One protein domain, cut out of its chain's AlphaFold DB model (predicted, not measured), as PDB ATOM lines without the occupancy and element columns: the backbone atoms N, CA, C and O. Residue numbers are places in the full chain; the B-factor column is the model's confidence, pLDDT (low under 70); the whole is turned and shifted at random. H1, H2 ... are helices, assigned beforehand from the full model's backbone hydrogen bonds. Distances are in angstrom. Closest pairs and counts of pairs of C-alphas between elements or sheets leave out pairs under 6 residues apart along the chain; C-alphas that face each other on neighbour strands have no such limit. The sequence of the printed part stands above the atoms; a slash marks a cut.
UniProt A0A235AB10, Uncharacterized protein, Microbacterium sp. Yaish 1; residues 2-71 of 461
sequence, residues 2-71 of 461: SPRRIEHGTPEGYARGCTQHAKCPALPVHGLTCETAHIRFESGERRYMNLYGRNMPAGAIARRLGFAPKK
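AT A GLANCE: This is residues 2 to 71 of the 461 residues of an uncharacterized protein of Microbacterium sp. Yaish 1 (UniProt A0A235AB10). Five short helices sit round a compact body whose middle holds a stretch of loop: H3, the longest, is on one side with H1 packed on it, H5 is on the other side with H2 packed near its beginning, and H4 lies at one end between H3 and H5. Residues 8 to 10 pass through the middle between the beginnings of H3 and H5, residues 2 to 5 trail away from the helices, and the last residues, 65 to 71, run back past H5 towards H2. The printed part has 70 residues with five named helices, in the order H1, H2, H3, H4, H5, and no named strand. The class is all helix, though under half of the residues, 33 of 70, are in named elements. The whole is compact, with a radius of gyration of the C-alphas of 11.1 A and spans of 31 by 27 by 22 A.

HOW THE PARTS SIT: The longest helix is H3, residues 34 to 42. It touches H1, residues 11 to 15, where the closest C-alphas, those of Pro 11 and His 38, are 4.4 A apart. H3 and H4, residues 46 to 52, touch only at the corner by their link, and only just, with 3 pairs of C-alphas within 8 A; the closest are those of Phe 41 and Met 49, 6.4 A apart. Their lines stand at a steep tilt of 55 degrees, opposite ways. H4 and H5, residues 58 to 64, form a helical hairpin, two successive helices running opposite ways, at a steep tilt of 41 degrees. They only just touch, with 3 pairs of C-alphas within 8 A, the closest being those of Leu 51 and Ile 61 at 6.1 A. H5 touches H2, residues 26 to 30, where the C-alphas of His 30 and Gly 59 are closest at 5.4 A. H2 and H3 are close but not clearly touching: their closest C-alphas, those of Ala 26 and Cys 34, are 7.4 A apart. H3 and H5 are apart, and so are H1 and H2. In H1, H2, H3, H4 and H5 every O i to N i+4 pair is within hydrogen-bond range.

IN THESE COORDINATES: H3 runs from C-alpha 34 at (82.049, 119.628, 147.369) to C-alpha 42 at (83.780, 123.047, 158.932), 12.2 A. H4, residues 46 to 52, measures 9.8 A, and H5, residues 58 to 64, measures 10.1 A from first to last C-alpha, ending at (69.843, 130.139, 148.774). H1, residues 11 to 15, begins at C-alpha 11, (80.417, 117.673, 152.644), and measures 6.3 A; H2, residues 26 to 30, measures 5.8 A.

THE WHOLE: The two C-alphas farthest apart are those of Ser 2 and Lys 71, at 33.2 A. The printed part has no cut and no long link: H1 to H2 is short, with 10 residues between them, and H2 to H3, H3 to H4 and H4 to H5 are tight. The mean pLDDT of the printed part is 94.0, and residues 2 to 3 are under 70.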
ATOM      1  N   SER A   2      71.890  99.549 146.852       43.62
ATOM      2  CA  SER A   2      72.592 100.191 145.736       43.62
ATOM      3  C   SER A   2      73.472 101.311 146.296       43.62
ATOM      4  O   SER A   2      72.998 102.035 147.180       43.62
ATOM      5  N   PRO A   3      74.734 101.447 145.855       66.00
ATOM      6  CA  PRO A   3      75.591 102.531 146.310       66.00
ATOM      7  C   PRO A   3      74.840 103.839 146.069       66.00
ATOM      8  O   PRO A   3      74.515 104.170 144.925       66.00
ATOM      9  N   ARG A   4      74.465 104.530 147.157       75.56
ATOM     10  CA  ARG A   4      73.775 105.821 147.063       75.56
ATOM     11  C   ARG A   4      74.641 106.696 146.170       75.56
ATOM     12  O   ARG A   4      75.832 106.853 146.449       75.56
ATOM     13  N   ARG A   5      74.061 107.195 145.074       88.25
ATOM     14  CA  ARG A   5      74.753 108.129 144.185       88.25
ATOM     15  C   ARG A   5      75.305 109.252 145.055       88.25
ATOM     16  O   ARG A   5      74.565 109.824 145.850       88.25
ATOM     17  N   ILE A   6      76.607 109.490 144.949       91.94
ATOM     18  CA  ILE A   6      77.277 110.545 145.703       91.94
ATOM     19  C   ILE A   6      76.700 111.869 145.208       91.94
ATOM     20  O   ILE A   6      76.825 112.202 144.029       91.94
ATOM     21  N   GLU A   7      76.026 112.596 146.093       96.00
ATOM     22  CA  GLU A   7      75.539 113.934 145.786       96.00
ATOM     23  C   GLU A   7      76.731 114.897 145.828       96.00
ATOM     24  O   GLU A   7      77.404 115.043 146.847       96.00
ATOM     25  N   HIS A   8      77.054 115.511 144.689       97.50
ATOM     26  CA  HIS A   8      78.100 116.528 144.636       97.50
ATOM     27  C   HIS A   8      77.566 117.871 145.151       97.50
ATOM     28  O   HIS A   8      76.385 118.173 145.017       97.50
ATOM     29  N   GLY A   9      78.450 118.691 145.723       96.56
ATOM     30  CA  GLY A   9      78.071 119.948 146.372       96.56
ATOM     31  C   GLY A   9      77.659 119.810 147.838       96.56
ATOM     32  O   GLY A   9      77.078 120.741 148.396       96.56
ATOM     33  N   THR A  10      77.978 118.674 148.460       97.62
ATOM     34  CA  THR A  10      77.797 118.423 149.896       97.62
ATOM     35  C   THR A  10      79.133 118.051 150.566       97.62
ATOM     36  O   THR A  10      80.101 117.722 149.863       97.62
ATOM     37  N   PRO A  11      79.219 118.078 151.911       97.44
ATOM     38  CA  PRO A  11      80.417 117.673 152.644       97.44
ATOM     39  C   PRO A  11      80.708 116.171 152.485       97.44
ATOM     40  O   PRO A  11      81.868 115.763 152.451       97.44
ATOM     41  N   GLU A  12      79.679 115.335 152.297       97.00
ATOM     42  CA  GLU A  12      79.838 113.894 152.042       97.00
ATOM     43  C   GLU A  12      80.510 113.654 150.696       97.00
ATOM     44  O   GLU A  12      81.371 112.780 150.581       97.00
ATOM     45  N   GLY A  13      80.147 114.441 149.677       96.69
ATOM     46  CA  GLY A  13      80.799 114.392 148.374       96.69
ATOM     47  C   GLY A  13      82.297 114.689 148.468       96.69
ATOM     48  O   GLY A  13      83.090 114.067 147.760       96.69
ATOM     49  N   TYR A  14      82.701 115.590 149.371       97.56
ATOM     50  CA  TYR A  14      84.112 115.874 149.645       97.56
ATOM     51  C   TYR A  14      84.790 114.708 150.372       97.56
ATOM     52  O   TYR A  14      85.826 114.230 149.918       97.56
ATOM     53  N   ALA A  15      84.158 114.174 151.425       96.31
ATOM     54  CA  ALA A  15      84.656 113.019 152.177       96.31
ATOM     55  C   ALA A  15      84.801 111.747 151.317       96.31
ATOM     56  O   ALA A  15      85.589 110.859 151.632       96.31
ATOM     57  N   ARG A  16      84.059 111.661 150.207       96.31
ATOM     58  CA  ARG A  16      84.162 110.596 149.197       96.31
ATOM     59  C   ARG A  16      85.246 110.840 148.136       96.31
ATOM     60  O   ARG A  16      85.357 110.041 147.212       96.31
ATOM     61  N   GLY A  17      86.034 111.911 148.256       96.75
ATOM     62  CA  GLY A  17      87.210 112.181 147.423       96.75
ATOM     63  C   GLY A  17      87.030 113.249 146.340       96.75
ATOM     64  O   GLY A  17      87.963 113.500 145.581       96.75
ATOM     65  N   CYS A  18      85.875 113.920 146.246       97.19
ATOM     66  CA  CYS A  18      85.698 115.037 145.309       97.19
ATOM     67  C   CYS A  18      86.342 116.324 145.859       97.19
ATOM     68  O   CYS A  18      85.646 117.261 146.250       97.19
ATOM     69  N   THR A  19      87.674 116.366 145.892       97.25
ATOM     70  CA  THR A  19      88.452 117.456 146.504       97.25
ATOM     71  C   THR A  19      88.867 118.559 145.530       97.25
ATOM     72  O   THR A  19      89.262 119.629 145.967       97.25
ATOM     73  N   GLN A  20      88.771 118.338 144.215       96.69
ATOM     74  CA  GLN A  20      89.219 119.308 143.209       96.69
ATOM     75  C   GLN A  20      88.083 120.259 142.805       96.69
ATOM     76  O   GLN A  20      87.185 119.847 142.063       96.69
ATOM     77  N   HIS A  21      88.146 121.535 143.219       95.31
ATOM     78  CA  HIS A  21      87.161 122.575 142.869       95.31
ATOM     79  C   HIS A  21      86.777 122.570 141.381       95.31
ATOM     80  O   HIS A  21      85.607 122.415 141.030       95.31
ATOM     81  N   ALA A  22      87.780 122.688 140.502       96.00
ATOM     82  CA  ALA A  22      87.596 122.858 139.060       96.00
ATOM     83  C   ALA A  22      87.010 121.622 138.359       96.00
ATOM     84  O   ALA A  22      86.413 121.752 137.295       96.00
ATOM     85  N   LYS A  23      87.160 120.429 138.954       96.38
ATOM     86  CA  LYS A  23      86.649 119.164 138.396       96.38
ATOM     87  C   LYS A  23      85.370 118.683 139.071       96.38
ATOM     88  O   LYS A  23      84.883 117.600 138.756       96.38
ATOM     89  N   CYS A  24      84.827 119.450 140.015       96.62
ATOM     90  CA  CYS A  24      83.621 119.059 140.722       96.62
ATOM     91  C   CYS A  24      82.409 119.105 139.769       96.62
ATOM     92  O   CYS A  24      82.093 120.181 139.258       96.62
ATOM     93  N   PRO A  25      81.662 117.999 139.581       96.62
ATOM     94  CA  PRO A  25      80.475 117.978 138.718       96.62
ATOM     95  C   PRO A  25      79.380 118.964 139.142       96.62
ATOM     96  O   PRO A  25      78.585 119.404 138.319       96.62
ATOM     97  N   ALA A  26      79.346 119.348 140.420       96.56
ATOM     98  CA  ALA A  26      78.406 120.336 140.942       96.56
ATOM     99  C   ALA A  26      78.725 121.785 140.524       96.56
ATOM    100  O   ALA A  26      77.831 122.637 140.541       96.56
ATOM    101  N   LEU A  27      79.973 122.072 140.127       95.94
ATOM    102  CA  LEU A  27      80.400 123.407 139.707       95.94
ATOM    103  C   LEU A  27      79.565 123.934 138.521       95.94
ATOM    104  O   LEU A  27      78.963 124.999 138.672       95.94
ATOM    105  N   PRO A  28      79.438 123.217 137.384       95.50
ATOM    106  CA  PRO A  28      78.605 123.680 136.273       95.50
ATOM    107  C   PRO A  28      77.098 123.571 136.543       95.50
ATOM    108  O   PRO A  28      76.324 124.311 135.944       95.50
ATOM    109  N   VAL A  29      76.658 122.668 137.428       95.38
ATOM    110  CA  VAL A  29      75.223 122.417 137.658       95.38
ATOM    111  C   VAL A  29      74.597 123.495 138.541       95.38
ATOM    112  O   VAL A  29      73.526 124.011 138.227       95.38
ATOM    113  N   HIS A  30      75.240 123.841 139.656       95.62
ATOM    114  CA  HIS A  30      74.686 124.806 140.609       95.62
ATOM    115  C   HIS A  30      75.736 125.698 141.291       95.62
ATOM    116  O   HIS A  30      75.380 126.496 142.151       95.62
ATOM    117  N   GLY A  31      77.017 125.600 140.927       95.69
ATOM    118  CA  GLY A  31      78.067 126.515 141.396       95.69
ATOM    119  C   GLY A  31      78.596 126.258 142.812       95.69
ATOM    120  O   GLY A  31      79.534 126.929 143.232       95.69
ATOM    121  N   LEU A  32      78.045 125.286 143.545       97.31
ATOM    122  CA  LEU A  32      78.504 124.916 144.890       97.31
ATOM    123  C   LEU A  32      79.277 123.598 144.822       97.31
ATOM    124  O   LEU A  32      78.676 122.537 144.698       97.31
ATOM    125  N   THR A  33      80.604 123.658 144.893       97.94
ATOM    126  CA  THR A  33      81.455 122.457 144.834       97.94
ATOM    127  C   THR A  33      81.486 121.704 146.165       97.94
ATOM    128  O   THR A  33      81.198 122.286 147.210       97.94
ATOM    129  N   CYS A  34      81.870 120.422 146.148       98.12
ATOM    130  CA  CYS A  34      82.049 119.628 147.369       98.12
ATOM    131  C   CYS A  34      83.065 120.262 148.333       98.12
ATOM    132  O   CYS A  34      82.818 120.320 149.530       98.12
ATOM    133  N   GLU A  35      84.177 120.787 147.814       98.00
ATOM    134  CA  GLU A  35      85.191 121.490 148.611       98.00
ATOM    135  C   GLU A  35      84.622 122.753 149.263       98.00
ATOM    136  O   GLU A  35      84.761 122.956 150.467       98.00
ATOM    137  N   THR A  36      83.897 123.577 148.498       97.19
ATOM    138  CA  THR A  36      83.240 124.774 149.043       97.19
ATOM    139  C   THR A  36      82.199 124.416 150.105       97.19
ATOM    140  O   THR A  36      82.101 125.099 151.122       97.19
ATOM    141  N   ALA A  37      81.431 123.347 149.888       97.69
ATOM    142  CA  ALA A  37      80.469 122.829 150.855       97.69
ATOM    143  C   ALA A  37      81.150 122.351 152.148       97.69
ATOM    144  O   ALA A  37      80.694 122.695 153.235       97.69
ATOM    145  N   HIS A  38      82.268 121.630 152.036       97.94
ATOM    146  CA  HIS A  38      83.051 121.161 153.176       97.94
ATOM    147  C   HIS A  38      83.637 122.318 153.996       97.94
ATOM    148  O   HIS A  38      83.413 122.368 155.199       97.94
ATOM    149  N   ILE A  39      84.270 123.308 153.354       97.19
ATOM    150  CA  ILE A  39      84.815 124.491 154.048       97.19
ATOM    151  C   ILE A  39      83.714 125.252 154.805       97.19
ATOM    152  O   ILE A  39      83.911 125.698 155.937       97.19
ATOM    153  N   ARG A  40      82.524 125.402 154.205       97.31
ATOM    154  CA  ARG A  40      81.377 126.063 154.857       97.31
ATOM    155  C   ARG A  40      80.807 125.251 156.021       97.31
ATOM    156  O   ARG A  40      80.394 125.836 157.021       97.31
ATOM    157  N   PHE A  41      80.817 123.925 155.912       97.00
ATOM    158  CA  PHE A  41      80.432 123.024 156.996       97.00
ATOM    159  C   PHE A  41      81.427 123.096 158.165       97.00
ATOM    160  O   PHE A  41      81.015 123.317 159.300       97.00
ATOM    161  N   GLU A  42      82.734 122.999 157.897       95.94
ATOM    162  CA  GLU A  42      83.780 123.047 158.932       95.94
ATOM    163  C   GLU A  42      83.909 124.416 159.603       95.94
ATOM    164  O   GLU A  42      84.110 124.498 160.812       95.94
ATOM    165  N   SER A  43      83.740 125.505 158.845       92.62
ATOM    166  CA  SER A  43      83.709 126.863 159.412       92.62
ATOM    167  C   SER A  43      82.477 127.132 160.281       92.62
ATOM    168  O   SER A  43      82.408 128.177 160.930       92.62
ATOM    169  N   GLY A  44      81.504 126.212 160.309       92.69
ATOM    170  CA  GLY A  44      80.277 126.363 161.081       92.69
ATOM    171  C   GLY A  44      79.410 127.513 160.576       92.69
ATOM    172  O   GLY A  44      78.718 128.158 161.367       92.69
ATOM    173  N   GLU A  45      79.448 127.814 159.272       96.38
ATOM    174  CA  GLU A  45      78.673 128.915 158.714       96.38
ATOM    175  C   GLU A  45      77.175 128.667 158.953       96.38
ATOM    176  O   GLU A  45      76.548 127.807 158.328       96.38
ATOM    177  N   ARG A  46      76.582 129.448 159.866       93.88
ATOM    178  CA  ARG A  46      75.224 129.225 160.395       93.88
ATOM    179  C   ARG A  46      74.171 129.081 159.295       93.88
ATOM    180  O   ARG A  46      73.267 128.258 159.410       93.88
ATOM    181  N   ARG A  47      74.295 129.857 158.210       95.06
ATOM    182  CA  ARG A  47      73.394 129.777 157.047       95.06
ATOM    183  C   ARG A  47      73.508 128.435 156.329       95.06
ATOM    184  O   ARG A  47      72.478 127.838 156.037       95.06
ATOM    185  N   TYR A  48      74.723 127.954 156.077       96.75
ATOM    186  CA  TYR A  48      74.945 126.648 155.461       96.75
ATOM    187  C   TYR A  48      74.410 125.524 156.358       96.75
ATOM    188  O   TYR A  48      73.590 124.730 155.906       96.75
ATOM    189  N   MET A  49      74.783 125.524 157.645       97.12
ATOM    190  CA  MET A  49      74.372 124.498 158.615       97.12
ATOM    191  C   MET A  49      72.851 124.410 158.774       97.12
ATOM    192  O   MET A  49      72.299 123.314 158.783       97.12
ATOM    193  N   ASN A  50      72.153 125.549 158.814       97.12
ATOM    194  CA  ASN A  50      70.689 125.573 158.878       97.12
ATOM    195  C   ASN A  50      70.024 125.003 157.617       97.12
ATOM    196  O   ASN A  50      68.953 124.407 157.703       97.12
ATOM    197  N   LEU A  51      70.613 125.216 156.435       96.94
ATOM    198  CA  LEU A  51      70.078 124.679 155.183       96.94
ATOM    199  C   LEU A  51      70.375 123.181 155.047       96.94
ATOM    200  O   LEU A  51      69.487 122.413 154.682       96.94
ATOM    201  N   TYR A  52      71.595 122.780 155.393       96.44
ATOM    202  CA  TYR A  52      72.043 121.394 155.380       96.44
ATOM    203  C   TYR A  52      71.279 120.541 156.408       96.44
ATOM    204  O   TYR A  52      70.752 119.493 156.053       96.44
ATOM    205  N   GLY A  53      71.083 121.029 157.641       95.44
ATOM    206  CA  GLY A  53      70.312 120.334 158.686       95.44
ATOM    207  C   GLY A  53      68.821 120.151 158.369       95.44
ATOM    208  O   GLY A  53      68.159 119.313 158.970       95.44
ATOM    209  N   ARG A  54      68.289 120.893 157.388       96.94
ATOM    210  CA  ARG A  54      66.940 120.690 156.830       96.94
ATOM    211  C   ARG A  54      66.912 119.651 155.700       96.94
ATOM    212  O   ARG A  54      65.896 119.548 155.018       96.94
ATOM    213  N   ASN A  55      68.010 118.926 155.471       94.88
ATOM    214  CA  ASN A  55      68.179 117.943 154.397       94.88
ATOM    215  C   ASN A  55      67.838 118.500 153.001       94.88
ATOM    216  O   ASN A  55      67.248 117.812 152.169       94.88
ATOM    217  N   MET A  56      68.165 119.772 152.736       96.81
ATOM    218  CA  MET A  56      67.965 120.348 151.404       96.81
ATOM    219  C   MET A  56      68.978 119.779 150.400       96.81
ATOM    220  O   MET A  56      70.148 119.635 150.747       96.81
ATOM    221  N   PRO A  57      68.574 119.541 149.137       96.56
ATOM    222  CA  PRO A  57      69.500 119.087 148.105       96.56
ATOM    223  C   PRO A  57      70.543 120.168 147.799       96.56
ATOM    224  O   PRO A  57      70.249 121.371 147.878       96.56
ATOM    225  N   ALA A  58      71.741 119.756 147.380       96.75
ATOM    226  CA  ALA A  58      72.895 120.639 147.182       96.75
ATOM    227  C   ALA A  58      72.579 121.838 146.273       96.75
ATOM    228  O   ALA A  58      72.934 122.979 146.574       96.75
ATOM    229  N   GLY A  59      71.813 121.611 145.199       96.19
ATOM    230  CA  GLY A  59      71.381 122.673 144.289       96.19
ATOM    231  C   GLY A  59      70.431 123.702 144.919       96.19
ATOM    232  O   GLY A  59      70.455 124.873 144.537       96.19
ATOM    233  N   ALA A  60      69.607 123.311 145.895       96.75
ATOM    234  CA  ALA A  60      68.745 124.244 146.628       96.75
ATOM    235  C   ALA A  60      69.539 125.056 147.659       96.75
ATOM    236  O   ALA A  60      69.316 126.264 147.786       96.75
ATOM    237  N   ILE A  61      70.493 124.410 148.341       97.12
ATOM    238  CA  ILE A  61      71.438 125.084 149.240       97.12
ATOM    239  C   ILE A  61      72.225 126.141 148.456       97.12
ATOM    240  O   ILE A  61      72.256 127.304 148.855       97.12
ATOM    241  N   ALA A  62      72.778 125.764 147.300       97.12
ATOM    242  CA  ALA A  62      73.534 126.648 146.417       97.12
ATOM    243  C   ALA A  62      72.743 127.912 146.039       97.12
ATOM    244  O   ALA A  62      73.220 129.023 146.274       97.12
ATOM    245  N   ARG A  63      71.495 127.756 145.567       96.50
ATOM    246  CA  ARG A  63      70.623 128.890 145.207       96.50
ATOM    247  C   ARG A  63      70.359 129.834 146.379       96.50
ATOM    248  O   ARG A  63      70.417 131.046 146.203       96.50
ATOM    249  N   ARG A  64      70.093 129.306 147.580       97.06
ATOM    250  CA  ARG A  64      69.843 130.139 148.774       97.06
ATOM    251  C   ARG A  64      71.086 130.858 149.285       97.06
ATOM    252  O   ARG A  64      70.965 131.919 149.886       97.06
ATOM    253  N   LEU A  65      72.263 130.292 149.044       96.56
ATOM    254  CA  LEU A  65      73.541 130.927 149.352       96.56
ATOM    255  C   LEU A  65      74.013 131.888 148.249       96.56
ATOM    256  O   LEU A  65      75.074 132.489 148.393       96.56
ATOM    257  N   GLY A  66      73.242 132.052 147.167       95.81
ATOM    258  CA  GLY A  66      73.585 132.943 146.057       95.81
ATOM    259  C   GLY A  66      74.624 132.372 145.089       95.81
ATOM    260  O   GLY A  66      75.152 133.112 144.264       95.81
ATOM    261  N   PHE A  67      74.916 131.068 145.149       94.06
ATOM    262  CA  PHE A  67      75.689 130.408 144.103       94.06
ATOM    263  C   PHE A  67      74.797 130.234 142.876       94.06
ATOM    264  O   PHE A  67      73.826 129.474 142.884       94.06
ATOM    265  N   ALA A  68      75.127 130.965 141.817       88.06
ATOM    266  CA  ALA A  68      74.596 130.725 140.490       88.06
ATOM    267  C   ALA A  68      75.663 129.975 139.682       88.06
ATOM    268  O   ALA A  68      76.832 130.376 139.725       88.06
ATOM    269  N   PRO A  69      75.304 128.912 138.937       87.88
ATOM    270  CA  PRO A  69      76.231 128.348 137.971       87.88
ATOM    271  C   PRO A  69      76.629 129.473 137.017       87.88
ATOM    272  O   PRO A  69      75.774 130.186 136.480       87.88
ATOM    273  N   LYS A  70      77.936 129.676 136.843       79.00
ATOM    274  CA  LYS A  70      78.438 130.615 135.844       79.00
ATOM    275  C   LYS A  70      77.915 130.087 134.513       79.00
ATOM    276  O   LYS A  70      78.315 128.993 134.117       79.00
ATOM    277  N   LYS A  71      76.961 130.790 133.881       74.44
ATOM    278  CA  LYS A  71      76.473 130.397 132.553       74.44
ATOM    279  C   LYS A  71      77.724 130.158 131.709       74.44
ATOM    280  O   LYS A  71      78.576 131.054 131.713       74.44
TER     281      LYS A  71